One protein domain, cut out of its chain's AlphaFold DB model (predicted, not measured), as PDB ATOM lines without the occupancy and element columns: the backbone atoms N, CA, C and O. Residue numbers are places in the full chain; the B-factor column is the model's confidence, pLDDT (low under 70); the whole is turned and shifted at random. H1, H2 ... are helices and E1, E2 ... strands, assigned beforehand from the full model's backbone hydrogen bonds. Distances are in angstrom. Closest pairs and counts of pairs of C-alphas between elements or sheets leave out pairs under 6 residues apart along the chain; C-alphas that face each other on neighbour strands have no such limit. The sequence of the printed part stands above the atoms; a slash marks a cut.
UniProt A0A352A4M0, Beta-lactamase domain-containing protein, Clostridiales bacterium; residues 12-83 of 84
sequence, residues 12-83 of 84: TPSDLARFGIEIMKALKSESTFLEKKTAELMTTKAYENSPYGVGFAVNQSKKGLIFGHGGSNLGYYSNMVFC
ATOM      1  N   THR A  12     131.471 139.070 165.395       94.81
ATOM      2  CA  THR A  12     130.629 138.178 164.590       94.81
ATOM      3  C   THR A  12     130.897 138.362 163.093       94.81
ATOM      4  O   THR A  12     131.347 139.433 162.673       94.81
ATOM      5  N   PRO A  13     130.564 137.375 162.237       95.94
ATOM      6  CA  PRO A  13     130.644 137.555 160.787       95.94
ATOM      7  C   PRO A  13     129.831 138.754 160.280       95.94
ATOM      8  O   PRO A  13     130.248 139.431 159.344       95.94
ATOM      9  N   SER A  14     128.687 139.054 160.906       98.06
ATOM     10  CA  SER A  14     127.858 140.207 160.542       98.06
ATOM     11  C   SER A  14     128.535 141.539 160.854       98.06
ATOM     12  O   SER A  14     128.411 142.476 160.070       98.06
ATOM     13  N   ASP A  15     129.269 141.634 161.961       97.44
ATOM     14  CA  ASP A  15     130.024 142.846 162.293       97.44
ATOM     15  C   ASP A  15     131.202 143.045 161.335       97.44
ATOM     16  O   ASP A  15     131.389 144.149 160.823       97.44
ATOM     17  N   LEU A  16     131.921 141.969 160.990       96.50
ATOM     18  CA  LEU A  16     132.967 142.005 159.959       96.50
ATOM     19  C   LEU A  16     132.409 142.403 158.584       96.50
ATOM     20  O   LEU A  16     133.039 143.172 157.859       96.50
ATOM     21  N   ALA A  17     131.208 141.936 158.230       97.25
ATOM     22  CA  ALA A  17     130.543 142.330 156.991       97.25
ATOM     23  C   ALA A  17     130.190 143.826 156.977       97.25
ATOM     24  O   ALA A  17     130.441 144.501 155.980       97.25
ATOM     25  N   ARG A  18     129.659 144.367 158.084       97.50
ATOM     26  CA  ARG A  18     129.382 145.811 158.212       97.50
ATOM     27  C   ARG A  18     130.659 146.643 158.119       97.50
ATOM     28  O   ARG A  18     130.655 147.663 157.437       97.50
ATOM     29  N   PHE A  19     131.744 146.184 158.740       95.94
ATOM     30  CA  PHE A  19     133.057 146.815 158.629       95.94
ATOM     31  C   PHE A  19     133.550 146.872 157.174       95.94
ATOM     32  O   PHE A  19     133.933 147.937 156.694       95.94
ATOM     33  N   GLY A  20     133.465 145.757 156.440       97.12
ATOM     34  CA  GLY A  20     133.805 145.723 155.016       97.12
ATOM     35  C   GLY A  20     132.928 146.645 154.168       97.12
ATOM     36  O   GLY A  20     133.448 147.389 153.339       97.12
ATOM     37  N   ILE A  21     131.610 146.650 154.404       97.88
ATOM     38  CA  ILE A  21     130.667 147.557 153.728       97.88
ATOM     39  C   ILE A  21     131.067 149.017 153.937       97.88
ATOM     40  O   ILE A  21     131.064 149.782 152.976       97.88
ATOM     41  N   GLU A  22     131.454 149.402 155.151       98.12
ATOM     42  CA  GLU A  22     131.850 150.780 155.438       98.12
ATOM     43  C   GLU A  22     133.112 151.198 154.668       98.12
ATOM     44  O   GLU A  22     133.161 152.296 154.114       98.12
ATOM     45  N   ILE A  23     134.094 150.301 154.525       98.06
ATOM     46  CA  ILE A  23     135.278 150.546 153.684       98.06
ATOM     47  C   ILE A  23     134.870 150.715 152.214       98.06
ATOM     48  O   ILE A  23     135.334 151.637 151.542       98.06
ATOM     49  N   MET A  24     133.968 149.868 151.705       97.81
ATOM     50  CA  MET A  24     133.485 149.969 150.320       97.81
ATOM     51  C   MET A  24     132.714 151.275 150.068       97.81
ATOM     52  O   MET A  24     132.854 151.871 148.999       97.81
ATOM     53  N   LYS A  25     131.950 151.764 151.052       98.38
ATOM     54  CA  LYS A  25     131.308 153.088 151.003       98.38
ATOM     55  C   LYS A  25     132.340 154.214 151.023       98.38
ATOM     56  O   LYS A  25     132.217 155.164 150.252       98.38
ATOM     57  N   ALA A  26     133.391 154.102 151.834       98.31
ATOM     58  CA  ALA A  26     134.472 155.088 151.878       98.31
ATOM     59  C   ALA A  26     135.186 155.234 150.523       98.31
ATOM     60  O   ALA A  26     135.430 156.357 150.083       98.31
ATOM     61  N   LEU A  27     135.420 154.132 149.798       97.31
ATOM     62  CA  LEU A  27     135.972 154.171 148.431       97.31
ATOM     63  C   LEU A  27     135.085 154.961 147.447       97.31
ATOM     64  O   LEU A  27     135.593 155.608 146.524       97.31
ATOM     65  N   LYS A  28     133.766 154.953 147.669       97.69
ATOM     66  CA  LYS A  28     132.761 155.689 146.881       97.69
ATOM     67  C   LYS A  28     132.523 157.121 147.383       97.69
ATOM     68  O   LYS A  28     131.680 157.815 146.830       97.69
ATOM     69  N   SER A  29     133.281 157.589 148.380       97.75
ATOM     70  CA  SER A  29     133.050 158.865 149.081       97.75
ATOM     71  C   SER A  29     131.689 158.950 149.795       97.75
ATOM     72  O   SER A  29     131.169 160.042 150.005       97.75
ATOM     73  N   GLU A  30     131.108 157.809 150.172       98.12
ATOM     74  CA  GLU A  30     129.793 157.710 150.831       98.12
ATOM     75  C   GLU A  30     129.898 157.438 152.343       98.12
ATOM     76  O   GLU A  30     128.882 157.363 153.037       98.12
ATOM     77  N   SER A  31     131.114 157.245 152.862       97.12
ATOM     78  CA  SER A  31     131.357 157.066 154.296       97.12
ATOM     79  C   SER A  31     131.369 158.410 155.023       97.12
ATOM     80  O   SER A  31     131.937 159.389 154.541       97.12
ATOM     81  N   THR A  32     130.791 158.430 156.223       95.62
ATOM     82  CA  THR A  32     130.886 159.553 157.169       95.62
ATOM     83  C   THR A  32     131.882 159.286 158.302       95.62
ATOM     84  O   THR A  32     132.011 160.112 159.200       95.62
ATOM     85  N   PHE A  33     132.539 158.122 158.303       95.44
ATOM     86  CA  PHE A  33     133.433 157.669 159.373       95.44
ATOM     87  C   PHE A  33     134.887 157.535 158.907       95.44
ATOM     88  O   PHE A  33     135.801 157.948 159.616       95.44
ATOM     89  N   LEU A  34     135.106 156.967 157.720       96.38
ATOM     90  CA  LEU A  34     136.425 156.705 157.156       96.38
ATOM     91  C   LEU A  34     136.649 157.583 155.925       96.38
ATOM     92  O   LEU A  34     135.876 157.550 154.968       96.38
ATOM     93  N   GLU A  35     137.739 158.346 155.919       97.88
ATOM     94  CA  GLU A  35     138.117 159.135 154.748       97.88
ATOM     95  C   GLU A  35     138.418 158.233 153.545       97.88
ATOM     96  O   GLU A  35     139.109 157.216 153.665       97.88
ATOM     97  N   LYS A  36     137.987 158.663 152.352       97.94
ATOM     98  CA  LYS A  36     138.264 157.952 151.096       97.94
ATOM     99  C   LYS A  36     139.752 157.657 150.904       97.94
ATOM    100  O   LYS A  36     140.108 156.535 150.560       97.94
ATOM    101  N   LYS A  37     140.621 158.630 151.194       98.00
ATOM    102  CA  LYS A  37     142.079 158.473 151.078       98.00
ATOM    103  C   LYS A  37     142.608 157.336 151.959       98.00
ATOM    104  O   LYS A  37     143.490 156.590 151.542       98.00
ATOM    105  N   THR A  38     142.066 157.180 153.164       97.81
ATOM    106  CA  THR A  38     142.449 156.088 154.069       97.81
ATOM    107  C   THR A  38     141.977 154.744 153.526       97.81
ATOM    108  O   THR A  38     142.759 153.797 153.497       97.81
ATOM    109  N   ALA A  39     140.744 154.664 153.017       97.75
ATOM    110  CA  ALA A  39     140.245 153.452 152.370       97.75
ATOM    111  C   ALA A  39     141.095 153.059 151.146       97.75
ATOM    112  O   ALA A  39     141.444 151.892 150.994       97.75
ATOM    113  N   GLU A  40     141.513 154.029 150.327       97.25
ATOM    114  CA  GLU A  40     142.411 153.799 149.189       97.25
ATOM    115  C   GLU A  40     143.769 153.229 149.627       97.25
ATOM    116  O   GLU A  40     144.266 152.301 148.988       97.25
ATOM    117  N   LEU A  41     144.352 153.715 150.731       96.81
ATOM    118  CA  LEU A  41     145.589 153.155 151.302       96.81
ATOM    119  C   LEU A  41     145.402 151.719 151.814       96.81
ATOM    120  O   LEU A  41     146.295 150.883 151.671       96.81
ATOM    121  N   MET A  42     144.243 151.415 152.399       97.00
ATOM    122  CA  MET A  42     143.916 150.067 152.871       97.00
ATOM    123  C   MET A  42     143.753 149.081 151.706       97.00
ATOM    124  O   MET A  42     144.136 147.918 151.831       97.00
ATOM    125  N   THR A  43     143.233 149.537 150.561       96.69
ATOM    126  CA  THR A  43     142.924 148.684 149.398       96.69
ATOM    127  C   THR A  43     143.880 148.839 148.214       96.69
ATOM    128  O   THR A  43     143.569 148.386 147.112       96.69
ATOM    129  N   THR A  44     145.037 149.466 148.418       95.50
ATOM    130  CA  THR A  44     146.107 149.579 147.418       95.50
ATOM    131  C   THR A  44     147.352 148.897 147.953       95.50
ATOM    132  O   THR A  44     147.716 149.079 149.112       95.50
ATOM    133  N   LYS A  45     148.019 148.103 147.112       95.62
ATOM    134  CA  LYS A  45     149.269 147.437 147.493       95.62
ATOM    135  C   LYS A  45     150.307 148.472 147.930       95.62
ATOM    136  O   LYS A  45     150.542 149.444 147.219       95.62
ATOM    137  N   ALA A  46     150.955 148.229 149.067       90.88
ATOM    138  CA  ALA A  46     151.926 149.162 149.641       90.88
ATOM    139  C   ALA A  46     153.184 149.347 148.764       90.88
ATOM    140  O   ALA A  46     153.814 150.399 148.802       90.88
ATOM    141  N   TYR A  47     153.551 148.329 147.978       89.19
ATOM    142  CA  TYR A  47     154.629 148.347 146.983       89.19
ATOM    143  C   TYR A  47     154.377 147.263 145.921       89.19
ATOM    144  O   TYR A  47     153.587 146.347 146.153       89.19
ATOM    145  N   GLU A  48     155.044 147.347 144.764       84.06
ATOM    146  CA  GLU A  48     154.761 146.537 143.558       84.06
ATOM    147  C   GLU A  48     154.716 145.018 143.816       84.06
ATOM    148  O   GLU A  48     153.822 144.322 143.335       84.06
ATOM    149  N   ASN A  49     155.616 144.521 144.668       88.00
ATOM    150  CA  ASN A  49     155.730 143.100 145.015       88.00
ATOM    151  C   ASN A  49     154.995 142.704 146.312       88.00
ATOM    152  O   ASN A  49     155.154 141.581 146.788       88.00
ATOM    153  N   SER A  50     154.204 143.602 146.908       90.94
ATOM    154  CA  SER A  50     153.415 143.301 148.108       90.94
ATOM    155  C   SER A  50     152.057 142.699 147.735       90.94
ATOM    156  O   SER A  50     151.351 143.260 146.893       90.94
ATOM    157  N   PRO A  51     151.611 141.620 148.399       93.38
ATOM    158  CA  PRO A  51     150.215 141.214 148.348       93.38
ATOM    159  C   PRO A  51     149.329 142.026 149.305       93.38
ATOM    160  O   PRO A  51     148.126 141.794 149.320       93.38
ATOM    161  N   TYR A  52     149.884 142.955 150.093       96.38
ATOM    162  CA  TYR A  52     149.171 143.712 151.126       96.38
ATOM    163  C   TYR A  52     149.156 145.224 150.874       96.38
ATOM    164  O   TYR A  52     150.158 145.805 150.440       96.38
ATOM    165  N   GLY A  53     148.025 145.849 151.203       95.69
ATOM    166  CA  GLY A  53     147.912 147.273 151.519       95.69
ATOM    167  C   GLY A  53     148.035 147.518 153.024       95.69
ATOM    168  O   GLY A  53     148.612 146.705 153.752       95.69
ATOM    169  N   VAL A  54     147.475 148.622 153.521       95.06
ATOM    170  CA  VAL A  54     147.434 148.873 154.971       95.06
ATOM    171  C   VAL A  54     146.375 147.977 155.622       95.06
ATOM    172  O   VAL A  54     145.184 148.263 155.571       95.06
ATOM    173  N   GLY A  55     146.817 146.877 156.236       92.75
ATOM    174  CA  GLY A  55     145.964 145.980 157.027       92.75
ATOM    175  C   GLY A  55     145.157 144.942 156.235       92.75
ATOM    176  O   GLY A  55     144.504 144.113 156.861       92.75
ATOM    177  N   PHE A  56     145.218 144.928 154.898       97.19
ATOM    178  CA  PHE A  56     144.537 143.927 154.062       97.19
ATOM    179  C   PHE A  56     145.450 143.294 153.032       97.19
ATOM    180  O   PHE A  56     146.294 143.967 152.444       97.19
ATOM    181  N   ALA A  57     145.206 142.017 152.750       97.00
ATOM    182  CA  ALA A  57     145.620 141.417 151.495       97.00
ATOM    183  C   ALA A  57     144.773 142.023 150.366       97.00
ATOM    184  O   ALA A  57     143.556 142.155 150.504       97.00
ATOM    185  N   VAL A  58     145.413 142.392 149.259       97.12
ATOM    186  CA  VAL A  58     144.815 143.118 148.136       97.12
ATOM    187  C   VAL A  58     145.159 142.424 146.823       97.12
ATOM    188  O   VAL A  58     146.326 142.241 146.464       97.12
ATOM    189  N   ASN A  59     144.124 142.108 146.050       95.00
ATOM    190  CA  ASN A  59     144.233 141.644 144.678       95.00
ATOM    191  C   ASN A  59     143.491 142.611 143.750       95.00
ATOM    192  O   ASN A  59     142.263 142.667 143.735       95.00
ATOM    193  N   GLN A  60     144.256 143.371 142.970       90.69
ATOM    194  CA  GLN A  60     143.743 144.237 141.915       90.69
ATOM    195  C   GLN A  60     144.006 143.578 140.566       90.69
ATOM    196  O   GLN A  60     145.145 143.255 140.224       90.69
ATOM    197  N   SER A  61     142.945 143.388 139.789       88.38
ATOM    198  CA  SER A  61     143.024 142.833 138.443       88.38
ATOM    199  C   SER A  61     142.044 143.538 137.511       88.38
ATOM    200  O   SER A  61     141.185 144.302 137.944       88.38
ATOM    201  N   LYS A  62     142.096 143.208 136.215       89.19
ATOM    202  CA  LYS A  62     141.090 143.669 135.243       89.19
ATOM    203  C   LYS A  62     139.654 143.251 135.603       89.19
ATOM    204  O   LYS A  62     138.716 143.829 135.073       89.19
ATOM    205  N   LYS A  63     139.480 142.245 136.470       89.62
ATOM    206  CA  LYS A  63     138.168 141.755 136.926       89.62
ATOM    207  C   LYS A  63     137.611 142.536 138.121       89.62
ATOM    208  O   LYS A  63     136.481 142.277 138.513       89.62
ATOM    209  N   GLY A  64     138.393 143.449 138.696       92.94
ATOM    210  CA  GLY A  64     138.013 144.234 139.865       92.94
ATOM    211  C   GLY A  64     139.035 144.155 140.997       92.94
ATOM    212  O   GLY A  64     140.121 143.578 140.859       92.94
ATOM    213  N   LEU A  65     138.653 144.769 142.112       95.31
ATOM    214  CA  LEU A  65     139.390 144.799 143.367       95.31
ATOM    215  C   LEU A  65     138.807 143.747 144.315       95.31
ATOM    216  O   LEU A  65     137.597 143.676 144.501       95.31
ATOM    217  N   ILE A  66     139.682 142.960 144.930       97.12
ATOM    218  CA  ILE A  66     139.359 142.085 146.053       97.12
ATOM    219  C   ILE A  66     140.296 142.453 147.195       97.12
ATOM    220  O   ILE A  66     141.507 142.562 146.987       97.12
ATOM    221  N   PHE A  67     139.757 142.618 148.397       97.81
ATOM    222  CA  PHE A  67     140.567 142.801 149.596       97.81
ATOM    223  C   PHE A  67     140.007 142.011 150.778       97.81
ATOM    224  O   PHE A  67     138.825 141.666 150.806       97.81
ATOM    225  N   GLY A  68     140.859 141.689 151.746       97.62
ATOM    226  CA  GLY A  68     140.455 140.876 152.886       97.62
ATOM    227  C   GLY A  68     141.585 140.576 153.857       97.62
ATOM    228  O   GLY A  68     142.719 141.021 153.678       97.62
ATOM    229  N   HIS A  69     141.271 139.811 154.896       96.50
ATOM    230  CA  HIS A  69     142.258 139.351 155.867       96.50
ATOM    231  C   HIS A  69     141.818 138.022 156.488       96.50
ATOM    232  O   HIS A  69     140.644 137.831 156.813       96.50
ATOM    233  N   GLY A  70     142.777 137.114 156.662       94.56
ATOM    234  CA  GLY A  70     142.593 135.888 157.434       94.56
ATOM    235  C   GLY A  70     143.045 136.081 158.878       94.56
ATOM    236  O   GLY A  70     143.935 136.878 159.157       94.56
ATOM    237  N   GLY A  71     142.457 135.350 159.812       92.50
ATOM    238  CA  GLY A  71     142.857 135.359 161.215       92.50
ATOM    239  C   GLY A  71     142.818 133.951 161.784       92.50
ATOM    240  O   GLY A  71     141.933 133.165 161.450       92.50
ATOM    241  N   SER A  72     143.780 133.629 162.641       91.19
ATOM    242  CA  SER A  72     143.858 132.333 163.305       91.19
ATOM    243  C   SER A  72     144.363 132.522 164.726       91.19
ATOM    244  O   SER A  72     145.450 133.056 164.923       91.19
ATOM    245  N   ASN A  73     143.599 132.018 165.688       86.25
ATOM    246  CA  ASN A  73     144.011 131.805 167.073       86.25
ATOM    247  C   ASN A  73     143.808 130.322 167.414       86.25
ATOM    248  O   ASN A  73     143.170 129.583 166.663       86.25
ATOM    249  N   LEU A  74     144.337 129.864 168.550       87.94
ATOM    250  CA  LEU A  74     144.161 128.473 168.967       87.94
ATOM    251  C   LEU A  74     142.665 128.124 169.069       87.94
ATOM    252  O   LEU A  74     141.958 128.659 169.918       87.94
ATOM    253  N   GLY A  75     142.199 127.233 168.190       91.00
ATOM    254  CA  GLY A  75     140.808 126.771 168.140       91.00
ATOM    255  C   GLY A  75     139.837 127.644 167.336       91.00
ATOM    256  O   GLY A  75     138.669 127.279 167.238       91.00
ATOM    257  N   TYR A  76     140.286 128.753 166.731       89.94
ATOM    258  CA  TYR A  76     139.415 129.674 165.992       89.94
ATOM    259  C   TYR A  76     140.067 130.168 164.702       89.94
ATOM    260  O   TYR A  76     141.185 130.683 164.716       89.94
ATOM    261  N   TYR A  77     139.318 130.097 163.603       92.75
ATOM    262  CA  TYR A  77     139.693 130.662 162.309       92.75
ATOM    263  C   TYR A  77     138.639 131.671 161.865       92.75
ATOM    264  O   TYR A  77     137.441 131.443 162.029       92.75
ATOM    265  N   SER A  78     139.090 132.774 161.280       93.81
ATOM    266  CA  SER A  78     138.238 133.793 160.673       93.81
ATOM    267  C   SER A  78     138.779 134.163 159.301       93.81
ATOM    268  O   SER A  78     139.990 134.174 159.074       93.81
ATOM    269  N   ASN A  79     137.878 134.466 158.375       95.50
ATOM    270  CA  ASN A  79     138.233 134.952 157.056       95.50
ATOM    271  C   ASN A  79     137.188 135.962 156.591       95.50
ATOM    272  O   ASN A  79     135.988 135.702 156.681       95.50
ATOM    273  N   MET A  80     137.650 137.086 156.057       96.00
ATOM    274  CA  MET A  80     136.790 138.089 155.441       96.00
ATOM    275  C   MET A  80     137.346 138.496 154.082       96.00
ATOM    276  O   MET A  80     138.551 138.694 153.932       96.00
ATOM    277  N   VAL A  81     136.458 138.591 153.093       97.25
ATOM    278  CA  VAL A  81     136.777 138.903 151.696       97.25
ATOM    279  C   VAL A  81     135.696 139.831 151.157       97.25
ATOM    280  O   VAL A  81     134.507 139.552 151.323       97.25
ATOM    281  N   PHE A  82     136.105 140.917 150.506       97.38
ATOM    282  CA  PHE A  82     135.219 141.964 150.004       97.38
ATOM    283  C   PHE A  82     135.555 142.333 148.556       97.38
ATOM    284  O   PHE A  82     136.724 142.325 148.163       97.38
ATOM    285  N   CYS A  83     134.519 142.689 147.790       95.44
ATOM    286  CA  CYS A  83     134.584 143.051 146.373       95.44
ATOM    287  C   CYS A  83     133.748 144.336 146.139       95.44
ATOM    288  O   CYS A  83     132.532 144.211 145.970       95.44
TER     289      CYS A  83
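This is residues 12 to 83 of the 84 residues of the protein "Beta-lactamase domain-containing protein" of Clostridiales bacterium (UniProt A0A352A4M0). A long hairpin of E2 and E3, widened by short E1 beside E2, makes a small sheet, and the long helix H1 lies over E3 at one edge of it. The short helix H2 folds back from the end of H1, a long loop leads from it to E1, and the hairpin's tip, residues 72 to 77, sticks out free. The printed part has 72 residues, with H1, H2, E1, E2, E3 along the chain; the sheet, order E1 - E2 - E3, is antiparallel and the class mixed. It is compact, radius of gyration of the C-alphas 12.7 A, spanning 37 by 32 by 21 A.

E2, residues 64 to 73, measures 30.5 A; E3, residues 76 to 82, measures 20.6 A and ends at C-alpha 82 (135.219, 141.964, 150.004). E1 is residues 57 to 61. H1, residues 13 to 27, begins at C-alpha 13 (130.644, 137.555, 160.787) and measures 21.4 A. H2 is residues 36 to 42.

E1, E2 and E3 form a meander, each strand the antiparallel neighbour of the one before. In the hairpin E2 and E3, at 170 degrees, N 71 and O 78 are 2.8 A apart, within hydrogen-bond range. In the hairpin E1 and E2, at 160 degrees, N 59 and O 66 are 2.8 A apart, also within range. H1 is on the sheet, over E3, at a height over the sheet of 8.6 A; it runs along the strands, only just, at 29 degrees to E3 on the local plane. Their closest C-alphas, of Gly 20 and Phe 82, are 6.4 A apart. With residues 23 to 27 alone, H1 touches H2, opposite ways at a steep tilt of 57 degrees; the closest C-alphas, of Ala 26 and Lys 36, are 4.8 A apart. H2 is not on the sheet, but only just, with 4 pairs of C-alphas within 10 A. In H1 and H2 every O i to N i+4 pair is within hydrogen-bond range.

The C-alphas of Ser 29 and Gly 75, the two farthest apart, are 38.1 A apart. The printed part has no cut; the link from H2 to E1, residues 43 to 56, is long. No printed residue is under 70 in pLDDT.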